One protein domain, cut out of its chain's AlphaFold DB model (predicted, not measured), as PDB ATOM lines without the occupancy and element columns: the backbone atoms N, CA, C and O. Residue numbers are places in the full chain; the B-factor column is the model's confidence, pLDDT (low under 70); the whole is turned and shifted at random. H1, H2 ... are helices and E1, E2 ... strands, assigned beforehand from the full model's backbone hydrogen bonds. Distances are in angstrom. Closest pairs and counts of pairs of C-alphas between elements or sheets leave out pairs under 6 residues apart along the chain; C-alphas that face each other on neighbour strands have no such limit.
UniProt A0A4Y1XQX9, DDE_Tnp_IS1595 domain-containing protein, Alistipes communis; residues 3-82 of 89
ATOM      1  N   GLU A   3      15.019 -28.623  17.869       66.31
ATOM      2  CA  GLU A   3      15.023 -29.939  18.487       66.31
ATOM      3  C   GLU A   3      16.420 -30.282  18.956       66.31
ATOM      4  O   GLU A   3      17.340 -30.548  18.181       66.31
ATOM      5  N   THR A   4      16.578 -30.345  20.269       69.00
ATOM      6  CA  THR A   4      17.853 -30.678  20.878       69.00
ATOM      7  C   THR A   4      17.819 -32.101  21.410       69.00
ATOM      8  O   THR A   4      16.974 -32.479  22.215       69.00
ATOM      9  N   TYR A   5      18.806 -32.903  21.023       68.94
ATOM     10  CA  TYR A   5      19.003 -34.233  21.591       68.94
ATOM     11  C   TYR A   5      19.968 -34.170  22.772       68.94
ATOM     12  O   TYR A   5      21.181 -34.014  22.592       68.94
ATOM     13  N   VAL A   6      19.442 -34.351  23.981       69.06
ATOM     14  CA  VAL A   6      20.223 -34.302  25.219       69.06
ATOM     15  C   VAL A   6      20.621 -35.717  25.633       69.06
ATOM     16  O   VAL A   6      19.790 -36.607  25.804       69.06
ATOM     17  N   GLY A   7      21.925 -35.950  25.785       69.12
ATOM     18  CA  GLY A   7      22.442 -37.240  26.225       69.12
ATOM     19  C   GLY A   7      23.960 -37.265  26.363       69.12
ATOM     20  O   GLY A   7      24.688 -36.548  25.673       69.12
ATOM     21  N   GLY A   8      24.451 -38.113  27.267       66.06
ATOM     22  CA  GLY A   8      25.884 -38.295  27.485       66.06
ATOM     23  C   GLY A   8      26.577 -38.913  26.268       66.06
ATOM     24  O   GLY A   8      26.070 -39.860  25.665       66.06
ATOM     25  N   LYS A   9      27.770 -38.413  25.919       69.88
ATOM     26  CA  LYS A   9      28.573 -38.990  24.831       69.88
ATOM     27  C   LYS A   9      28.898 -40.448  25.153       69.88
ATOM     28  O   LYS A   9      29.499 -40.731  26.185       69.88
ATOM     29  N   ASN A  10      28.604 -41.356  24.223       71.31
ATOM     30  CA  ASN A  10      28.854 -42.790  24.400       71.31
ATOM     31  C   ASN A  10      30.342 -43.109  24.681       71.31
ATOM     32  O   ASN A  10      30.651 -44.054  25.401       71.31
ATOM     33  N   LYS A  11      31.275 -42.273  24.189       72.94
ATOM     34  CA  LYS A  11      32.716 -42.388  24.494       72.94
ATOM     35  C   LYS A  11      33.052 -42.226  25.985       72.94
ATOM     36  O   LYS A  11      34.003 -42.842  26.445       72.94
ATOM     37  N   ASN A  12      32.259 -41.447  26.724       77.44
ATOM     38  CA  ASN A  12      32.460 -41.164  28.147       77.44
ATOM     39  C   ASN A  12      31.669 -42.129  29.051       77.44
ATOM     40  O   ASN A  12      31.639 -41.944  30.264       77.44
ATOM     41  N   ARG A  13      30.983 -43.135  28.488       75.12
ATOM     42  CA  ARG A  13      30.216 -44.113  29.268       75.12
ATOM     43  C   ARG A  13      31.092 -45.284  29.707       75.12
ATOM     44  O   ARG A  13      31.918 -45.779  28.936       75.12
ATOM     45  N   HIS A  14      30.841 -45.773  30.923       77.25
ATOM     46  CA  HIS A  14      31.383 -47.045  31.403       77.25
ATOM     47  C   HIS A  14      31.046 -48.187  30.436       77.25
ATOM     48  O   HIS A  14      29.987 -48.184  29.808       77.25
ATOM     49  N   ALA A  15      31.949 -49.167  30.321       75.38
ATOM     50  CA  ALA A  15      31.892 -50.222  29.305       75.38
ATOM     51  C   ALA A  15      30.554 -50.984  29.267       75.38
ATOM     52  O   ALA A  15      30.046 -51.267  28.188       75.38
ATOM     53  N   ASN A  16      29.946 -51.232  30.429       79.25
ATOM     54  CA  ASN A  16      28.656 -51.912  30.573       79.25
ATOM     55  C   ASN A  16      27.428 -51.054  30.208       79.25
ATOM     56  O   ASN A  16      26.339 -51.595  30.060       79.25
ATOM     57  N   LYS A  17      27.579 -49.732  30.060       74.06
ATOM     58  CA  LYS A  17      26.498 -48.791  29.703       74.06
ATOM     59  C   LYS A  17      26.641 -48.223  28.287       74.06
ATOM     60  O   LYS A  17      25.897 -47.314  27.907       74.06
ATOM     61  N   LYS A  18      27.609 -48.722  27.510       77.19
ATOM     62  CA  LYS A  18      27.807 -48.309  26.118       77.19
ATOM     63  C   LYS A  18      26.699 -48.874  25.240       77.19
ATOM     64  O   LYS A  18      26.437 -50.073  25.249       77.19
ATOM     65  N   VAL A  19      26.095 -48.014  24.429       74.50
ATOM     66  CA  VAL A  19      25.067 -48.431  23.471       74.50
ATOM     67  C   VAL A  19      25.722 -48.757  22.130       74.50
ATOM     68  O   VAL A  19      26.521 -47.974  21.600       74.50
ATOM     69  N   LYS A  20      25.420 -49.944  21.590       73.75
ATOM     70  CA  LYS A  20      25.928 -50.385  20.283       73.75
ATOM     71  C   LYS A  20      25.389 -49.466  19.183       73.75
ATOM     72  O   LYS A  20      24.220 -49.094  19.190       73.75
ATOM     73  N   TYR A  21      26.245 -49.113  18.223       72.94
ATOM     74  CA  TYR A  21      25.910 -48.215  17.103       72.94
ATOM     75  C   TYR A  21      25.498 -46.784  17.513       72.94
ATOM     76  O   TYR A  21      24.834 -46.077  16.753       72.94
ATOM     77  N   SER A  22      25.920 -46.332  18.698       67.06
ATOM     78  CA  SER A  22      25.715 -44.956  19.177       67.06
ATOM     79  C   SER A  22      26.991 -44.124  19.027       67.06
ATOM     80  O   SER A  22      27.570 -43.670  20.013       67.06
ATOM     81  N   GLN A  23      27.472 -43.984  17.788       65.81
ATOM     82  CA  GLN A  23      28.622 -43.143  17.425       65.81
ATOM     83  C   GLN A  23      28.153 -41.842  16.752       65.81
ATOM     84  O   GLN A  23      27.086 -41.797  16.140       65.81
ATOM     85  N   GLY A  24      28.945 -40.772  16.869       70.62
ATOM     86  CA  GLY A  24      28.687 -39.496  16.190       70.62
ATOM     87  C   GLY A  24      27.337 -38.847  16.540       70.62
ATOM     88  O   GLY A  24      27.031 -38.606  17.712       70.62
ATOM     89  N   ARG A  25      26.531 -38.546  15.510       61.34
ATOM     90  CA  ARG A  25      25.199 -37.916  15.618       61.34
ATOM     91  C   ARG A  25      24.061 -38.894  15.955       61.34
ATOM     92  O   ARG A  25      22.912 -38.484  15.950       61.34
ATOM     93  N   SER A  26      24.352 -40.151  16.293       69.44
ATOM     94  CA  SER A  26      23.315 -41.143  16.610       69.44
ATOM     95  C   SER A  26      22.377 -40.690  17.743       69.44
ATOM     96  O   SER A  26      22.835 -40.240  18.800       69.44
ATOM     97  N   CYS A  27      21.067 -40.833  17.514       66.31
ATOM     98  CA  CYS A  27      19.992 -40.444  18.436       66.31
ATOM     99  C   CYS A  27      19.462 -41.610  19.292       66.31
ATOM    100  O   CYS A  27      18.601 -41.394  20.132       66.31
ATOM    101  N   LYS A  28      19.983 -42.837  19.118       69.25
ATOM    102  CA  LYS A  28      19.455 -44.079  19.736       69.25
ATOM    103  C   LYS A  28      19.381 -44.081  21.267       69.25
ATOM    104  O   LYS A  28      18.678 -44.892  21.847       69.25
ATOM    105  N   ASP A  29      20.173 -43.234  21.902       67.69
ATOM    106  CA  ASP A  29      20.395 -43.203  23.351       67.69
ATOM    107  C   ASP A  29      20.408 -41.755  23.867       67.69
ATOM    108  O   ASP A  29      20.967 -41.429  24.914       67.69
ATOM    109  N   LYS A  30      19.826 -40.854  23.070       71.06
ATOM    110  CA  LYS A  30      19.633 -39.457  23.429       71.06
ATOM    111  C   LYS A  30      18.152 -39.228  23.643       71.06
ATOM    112  O   LYS A  30      17.329 -39.742  22.891       71.06
ATOM    113  N   VAL A  31      17.835 -38.435  24.653       75.25
ATOM    114  CA  VAL A  31      16.469 -38.002  24.903       75.25
ATOM    115  C   VAL A  31      16.206 -36.800  23.996       75.25
ATOM    116  O   VAL A  31      16.956 -35.820  24.079       75.25
ATOM    117  N   PRO A  32      15.200 -36.857  23.109       74.44
ATOM    118  CA  PRO A  32      14.827 -35.692  22.337       74.44
ATOM    119  C   PRO A  32      14.097 -34.686  23.226       74.44
ATOM    120  O   PRO A  32      13.170 -35.012  23.971       74.44
ATOM    121  N   VAL A  33      14.543 -33.441  23.153       75.56
ATOM    122  CA  VAL A  33      13.941 -32.297  23.823       75.56
ATOM    123  C   VAL A  33      13.521 -31.319  22.745       75.56
ATOM    124  O   VAL A  33      14.332 -30.877  21.934       75.56
ATOM    125  N   PHE A  34      12.242 -30.985  22.750       76.88
ATOM    126  CA  PHE A  34      11.678 -30.013  21.838       76.88
ATOM    127  C   PHE A  34      11.611 -28.645  22.516       76.88
ATOM    128  O   PHE A  34      11.004 -28.508  23.582       76.88
ATOM    129  N   GLY A  35      12.261 -27.650  21.914       71.88
ATOM    130  CA  GLY A  35      12.352 -26.289  22.424       71.88
ATOM    131  C   GLY A  35      11.611 -25.291  21.539       71.88
ATOM    132  O   GLY A  35      11.855 -25.178  20.336       71.88
ATOM    133  N   MET A  36      10.737 -24.505  22.156       75.94
ATOM    134  CA  MET A  36      10.061 -23.371  21.539       75.94
ATOM    135  C   MET A  36      10.415 -22.109  22.317       75.94
ATOM    136  O   MET A  36      10.331 -22.076  23.544       75.94
ATOM    137  N   ILE A  37      10.829 -21.071  21.600       73.50
ATOM    138  CA  ILE A  37      11.154 -19.773  22.181       73.50
ATOM    139  C   ILE A  37      10.279 -18.709  21.539       73.50
ATOM    140  O   ILE A  37      10.196 -18.609  20.315       73.50
ATOM    141  N   GLU A  38       9.627 -17.925  22.382       74.62
ATOM    142  CA  GLU A  38       8.936 -16.711  21.979       74.62
ATOM    143  C   GLU A  38       9.944 -15.551  21.951       74.62
ATOM    144  O   GLU A  38      10.727 -15.377  22.890       74.62
ATOM    145  N   ARG A  39       9.958 -14.746  20.877       70.56
ATOM    146  CA  ARG A  39      10.842 -13.569  20.813       70.56
ATOM    147  C   ARG A  39      10.441 -12.586  21.915       70.56
ATOM    148  O   ARG A  39       9.301 -12.141  21.944       70.56
ATOM    149  N   ASN A  40      11.386 -12.249  22.795       73.19
ATOM    150  CA  ASN A  40      11.167 -11.435  24.004       73.19
ATOM    151  C   ASN A  40      10.159 -12.023  25.009       73.19
ATOM    152  O   ASN A  40       9.645 -11.299  25.859       73.19
ATOM    153  N   GLY A  41       9.881 -13.321  24.919       71.25
ATOM    154  CA  GLY A  41       8.895 -13.991  25.753       71.25
ATOM    155  C   GLY A  41       9.489 -15.144  26.546       71.25
ATOM    156  O   GLY A  41      10.634 -15.108  27.004       71.25
ATOM    157  N   LYS A  42       8.677 -16.181  26.743       72.25
ATOM    158  CA  LYS A  42       9.057 -17.348  27.544       72.25
ATOM    159  C   LYS A  42       9.695 -18.431  26.676       72.25
ATOM    160  O   LYS A  42       9.316 -18.654  25.527       72.25
ATOM    161  N   VAL A  43      10.652 -19.141  27.267       71.31
ATOM    162  CA  VAL A  43      11.202 -20.377  26.703       71.31
ATOM    163  C   VAL A  43      10.379 -21.543  27.230       71.31
ATOM    164  O   VAL A  43      10.202 -21.690  28.439       71.31
ATOM    165  N   VAL A  44       9.898 -22.387  26.325       73.62
ATOM    166  CA  VAL A  44       9.179 -23.618  26.643       73.62
ATOM    167  C   VAL A  44       9.985 -24.790  26.096       73.62
ATOM    168  O   VAL A  44      10.191 -24.900  24.891       73.62
ATOM    169  N   ALA A  45      10.439 -25.677  26.979       75.50
ATOM    170  CA  ALA A  45      11.140 -26.899  26.604       75.50
ATOM    171  C   ALA A  45      10.361 -28.115  27.110       75.50
ATOM    172  O   ALA A  45      10.072 -28.225  28.302       75.50
ATOM    173  N   HIS A  46      10.037 -29.038  26.208       76.31
ATOM    174  CA  HIS A  46       9.337 -30.273  26.532       76.31
ATOM    175  C   HIS A  46      10.151 -31.486  26.108       76.31
ATOM    176  O   HIS A  46      10.582 -31.610  24.964       76.31
ATOM    177  N   VAL A  47      10.317 -32.422  27.039       74.50
ATOM    178  CA  VAL A  47      10.850 -33.747  26.728       74.50
ATOM    179  C   VAL A  47       9.797 -34.495  25.916       74.50
ATOM    180  O   VAL A  47       8.665 -34.671  26.376       74.50
ATOM    181  N   VAL A  48      10.161 -34.922  24.709       72.62
ATOM    182  CA  VAL A  48       9.282 -35.697  23.829       72.62
ATOM    183  C   VAL A  48       9.813 -37.127  23.706       72.62
ATOM    184  O   VAL A  48      11.023 -37.330  23.685       72.62
ATOM    185  N   PRO A  49       8.939 -38.145  23.646       67.81
ATOM    186  CA  PRO A  49       9.377 -39.532  23.478       67.81
ATOM    187  C   PRO A  49       9.906 -39.808  22.061       67.81
ATOM    188  O   PRO A  49      10.691 -40.731  21.866       67.81
ATOM    189  N   SER A  50       9.489 -39.010  21.074       69.12
ATOM    190  CA  SER A  50       9.903 -39.107  19.678       69.12
ATOM    191  C   SER A  50       9.776 -37.745  18.998       69.12
ATOM    192  O   SER A  50       8.886 -36.960  19.328       69.12
ATOM    193  N   THR A  51      10.643 -37.485  18.025       68.06
ATOM    194  CA  THR A  51      10.663 -36.275  17.185       68.06
ATOM    195  C   THR A  51       9.837 -36.445  15.908       68.06
ATOM    196  O   THR A  51      10.137 -35.903  14.848       68.06
ATOM    197  N   THR A  52       8.828 -37.310  15.955       70.62
ATOM    198  CA  THR A  52       7.966 -37.552  14.798       70.62
ATOM    199  C   THR A  52       6.934 -36.433  14.703       70.62
ATOM    200  O   THR A  52       6.377 -36.020  15.720       70.62
ATOM    201  N   SER A  53       6.586 -35.997  13.489       67.31
ATOM    202  CA  SER A  53       5.585 -34.939  13.258       67.31
ATOM    203  C   SER A  53       4.270 -35.174  14.011       67.31
ATOM    204  O   SER A  53       3.678 -34.239  14.533       67.31
ATOM    205  N   LYS A  54       3.825 -36.434  14.119       70.56
ATOM    206  CA  LYS A  54       2.596 -36.813  14.839       70.56
ATOM    207  C   LYS A  54       2.625 -36.455  16.328       70.56
ATOM    208  O   LYS A  54       1.578 -36.163  16.891       70.56
ATOM    209  N   ASP A  55       3.803 -36.482  16.943       72.06
ATOM    210  CA  ASP A  55       3.999 -36.202  18.366       72.06
ATOM    211  C   ASP A  55       4.303 -34.725  18.637       72.06
ATOM    212  O   ASP A  55       3.947 -34.201  19.697       72.06
ATOM    213  N   LEU A  56       4.968 -34.055  17.694       73.25
ATOM    214  CA  LEU A  56       5.357 -32.650  17.808       73.25
ATOM    215  C   LEU A  56       4.190 -31.708  17.499       73.25
ATOM    216  O   LEU A  56       3.904 -30.822  18.301       73.25
ATOM    217  N   ILE A  57       3.468 -31.932  16.395       74.06
ATOM    218  CA  ILE A  57       2.415 -31.023  15.907       74.06
ATOM    219  C   ILE A  57       1.341 -30.735  16.973       74.06
ATOM    220  O   ILE A  57       1.076 -29.560  17.227       74.06
ATOM    221  N   PRO A  58       0.757 -31.727  17.677       77.62
ATOM    222  CA  PRO A  58      -0.273 -31.445  18.679       77.62
ATOM    223  C   PRO A  58       0.261 -30.640  19.870       77.62
ATOM    224  O   PRO A  58      -0.461 -29.835  20.456       77.62
ATOM    225  N   ARG A  59       1.532 -30.851  20.242       76.06
ATOM    226  CA  ARG A  59       2.186 -30.107  21.327       76.06
ATOM    227  C   ARG A  59       2.469 -28.669  20.911       76.06
ATOM    228  O   ARG A  59       2.243 -27.771  21.716       76.06
ATOM    229  N   VAL A  60       2.901 -28.457  19.668       73.56
ATOM    230  CA  VAL A  60       3.067 -27.118  19.087       73.56
ATOM    231  C   VAL A  60       1.731 -26.384  19.100       73.56
ATOM    232  O   VAL A  60       1.642 -25.338  19.726       73.56
ATOM    233  N   ILE A  61       0.671 -26.975  18.540       74.50
ATOM    234  CA  ILE A  61      -0.662 -26.349  18.475       74.50
ATOM    235  C   ILE A  61      -1.213 -26.002  19.862       74.50
ATOM    236  O   ILE A  61      -1.865 -24.977  20.040       74.50
ATOM    237  N   LYS A  62      -0.932 -26.827  20.873       77.75
ATOM    238  CA  LYS A  62      -1.379 -26.568  22.245       77.75
ATOM    239  C   LYS A  62      -0.656 -25.392  22.911       77.75
ATOM    240  O   LYS A  62      -1.242 -24.730  23.763       77.75
ATOM    241  N   HIS A  63       0.617 -25.179  22.587       72.44
ATOM    242  CA  HIS A  63       1.467 -24.197  23.265       72.44
ATOM    243  C   HIS A  63       1.718 -22.928  22.445       72.44
ATOM    244  O   HIS A  63       2.151 -21.927  23.011       72.44
ATOM    245  N   VAL A  64       1.448 -22.957  21.141       70.56
ATOM    246  CA  VAL A  64       1.766 -21.890  20.192       70.56
ATOM    247  C   VAL A  64       0.485 -21.431  19.529       70.56
ATOM    248  O   VAL A  64      -0.250 -22.217  18.931       70.56
ATOM    249  N   ASN A  65       0.227 -20.133  19.639       68.88
ATOM    250  CA  ASN A  65      -0.925 -19.505  19.016       68.88
ATOM    251  C   ASN A  65      -0.863 -19.693  17.491       68.88
ATOM    252  O   ASN A  65       0.183 -19.455  16.899       68.88
ATOM    253  N   LEU A  66      -1.976 -20.087  16.868       65.81
ATOM    254  CA  LEU A  66      -2.108 -20.299  15.417       65.81
ATOM    255  C   LEU A  66      -1.717 -19.067  14.583       65.81
ATOM    256  O   LEU A  66      -1.308 -19.207  13.441       65.81
ATOM    257  N   LEU A  67      -1.800 -17.866  15.163       63.09
ATOM    258  CA  LEU A  67      -1.386 -16.611  14.524       63.09
ATOM    259  C   LEU A  67       0.100 -16.264  14.731       63.09
ATOM    260  O   LEU A  67       0.545 -15.198  14.316       63.09
ATOM    261  N   ALA A  68       0.863 -17.102  15.433       65.06
ATOM    262  CA  ALA A  68       2.270 -16.837  15.697       65.06
ATOM    263  C   ALA A  68       3.134 -17.213  14.487       65.06
ATOM    264  O   ALA A  68       3.008 -18.305  13.935       65.06
ATOM    265  N   THR A  69       4.073 -16.337  14.133       65.94
ATOM    266  CA  THR A  69       5.118 -16.645  13.154       65.94
ATOM    267  C   THR A  69       6.100 -17.646  13.750       65.94
ATOM    268  O   THR A  69       6.708 -17.400  14.799       65.94
ATOM    269  N   VAL A  70       6.278 -18.773  13.071       68.00
ATOM    270  CA  VAL A  70       7.138 -19.858  13.530       68.00
ATOM    271  C   VAL A  70       8.388 -19.919  12.659       68.00
ATOM    272  O   VAL A  70       8.318 -20.021  11.442       68.00
ATOM    273  N   TYR A  71       9.555 -19.909  13.297       68.38
ATOM    274  CA  TYR A  71      10.830 -20.197  12.639       68.38
ATOM    275  C   TYR A  71      11.208 -21.633  12.975       68.38
ATOM    276  O   TYR A  71      11.390 -21.926  14.158       68.38
ATOM    277  N   THR A  72      11.290 -22.532  12.000       65.94
ATOM    278  CA  THR A  72      11.797 -23.902  12.209       65.94
ATOM    279  C   THR A  72      12.864 -24.197  11.168       65.94
ATOM    280  O   THR A  72      12.719 -23.743  10.035       65.94
ATOM    281  N   ASP A  73      13.913 -24.926  11.558       62.69
ATOM    282  CA  ASP A  73      14.930 -25.429  10.625       62.69
ATOM    283  C   ASP A  73      14.282 -26.297   9.529       62.69
ATOM    284  O   ASP A  73      13.177 -26.814   9.714       62.69
ATOM    285  N   GLU A  74      14.997 -26.525   8.419       55.81
ATOM    286  CA  GLU A  74      14.582 -27.313   7.234       55.81
ATOM    287  C   GLU A  74      14.285 -28.806   7.505       55.81
ATOM    288  O   GLU A  74      14.338 -29.669   6.621       55.81
ATOM    289  N   TRP A  75      13.993 -29.182   8.745       63.53
ATOM    290  CA  TRP A  75      13.637 -30.542   9.060       63.53
ATOM    291  C   TRP A  75      12.232 -30.862   8.544       63.53
ATOM    292  O   TRP A  75      11.232 -30.342   9.031       63.53
ATOM    293  N   GLY A  76      12.144 -31.806   7.601       59.72
ATOM    294  CA  GLY A  76      10.884 -32.208   6.963       59.72
ATOM    295  C   GLY A  76       9.765 -32.674   7.907       59.72
ATOM    296  O   GLY A  76       8.615 -32.779   7.481       59.72
ATOM    297  N   ALA A  77      10.058 -32.912   9.192       61.72
ATOM    298  CA  ALA A  77       9.035 -33.138  10.209       61.72
ATOM    299  C   ALA A  77       8.086 -31.931  10.377       61.72
ATOM    300  O   ALA A  77       6.914 -32.142  10.709       61.72
ATOM    301  N   TYR A  78       8.572 -30.717  10.093       63.22
ATOM    302  CA  TYR A  78       7.846 -29.449  10.177       63.22
ATOM    303  C   TYR A  78       7.153 -29.022   8.887       63.22
ATOM    304  O   TYR A  78       6.349 -28.101   8.933       63.22
ATOM    305  N   ASN A  79       7.347 -29.725   7.764       65.56
ATOM    306  CA  ASN A  79       6.691 -29.371   6.497       65.56
ATOM    307  C   ASN A  79       5.158 -29.292   6.620       65.56
ATOM    308  O   ASN A  79       4.525 -28.515   5.921       65.56
ATOM    309  N   ARG A  80       4.557 -30.063   7.537       66.00
ATOM    310  CA  ARG A  80       3.110 -30.025   7.825       66.00
ATOM    311  C   ARG A  80       2.669 -28.833   8.677       66.00
ATOM    312  O   ARG A  80       1.476 -28.575   8.749       66.00
ATOM    313  N   LEU A  81       3.589 -28.142   9.352       64.94
ATOM    314  CA  LEU A  81       3.274 -26.895  10.055       64.94
ATOM    315  C   LEU A  81       3.114 -25.726   9.083       64.94
ATOM    316  O   LEU A  81       2.383 -24.800   9.412       64.94
ATOM    317  N   ASN A  82       3.727 -25.793   7.896       63.00
ATOM    318  CA  ASN A  82       3.608 -24.758   6.867       63.00
ATOM    319  C   ASN A  82       2.158 -24.588   6.367       63.00
ATOM    320  O   ASN A  82       1.755 -23.504   5.969       63.00
TER     321      ASN A  82
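This is residues 3 to 82 of the 89 residues of the protein "DDE_Tnp_IS1595 domain-containing protein" of Alistipes communis (UniProt A0A4Y1XQX9). With little regular structure, a small meander, E1 E2 E3, each strand the antiparallel neighbour of the one before, is grazed by one helix, H1. Residues 12 to 17 of a long loop stick out. Of 80 printed residues 27 are in named elements, of mixed class; the whole is loose, with a radius of gyration of the C-alphas of 15.3 A, and spans 49 by 25 by 19 A.

E1, residues 3 to 6, and E2, residues 31 to 37, form a hairpin, N 4 and O 33 within hydrogen-bond range at 2.8 A. E2 and E3, residues 43 to 47, form another, N 34 and O 46 at 2.8 A. H1, residues 53 to 63, only grazes the sheet, its closest C-alpha to E2 being Leu 56, 7.9 A from that of Phe 34; 5 of its 7 O i to N i+4 pairs are within range.

E1 begins at C-alpha 3 (15.023, -29.939, 18.487) and H1 ends at C-alpha 63 (1.467, -24.197, 23.265). E2 is 19.2 A from first to last C-alpha.

The printed part has no cut; the link E1 to E2 is long. Its pLDDT is under 70 at 36 residues.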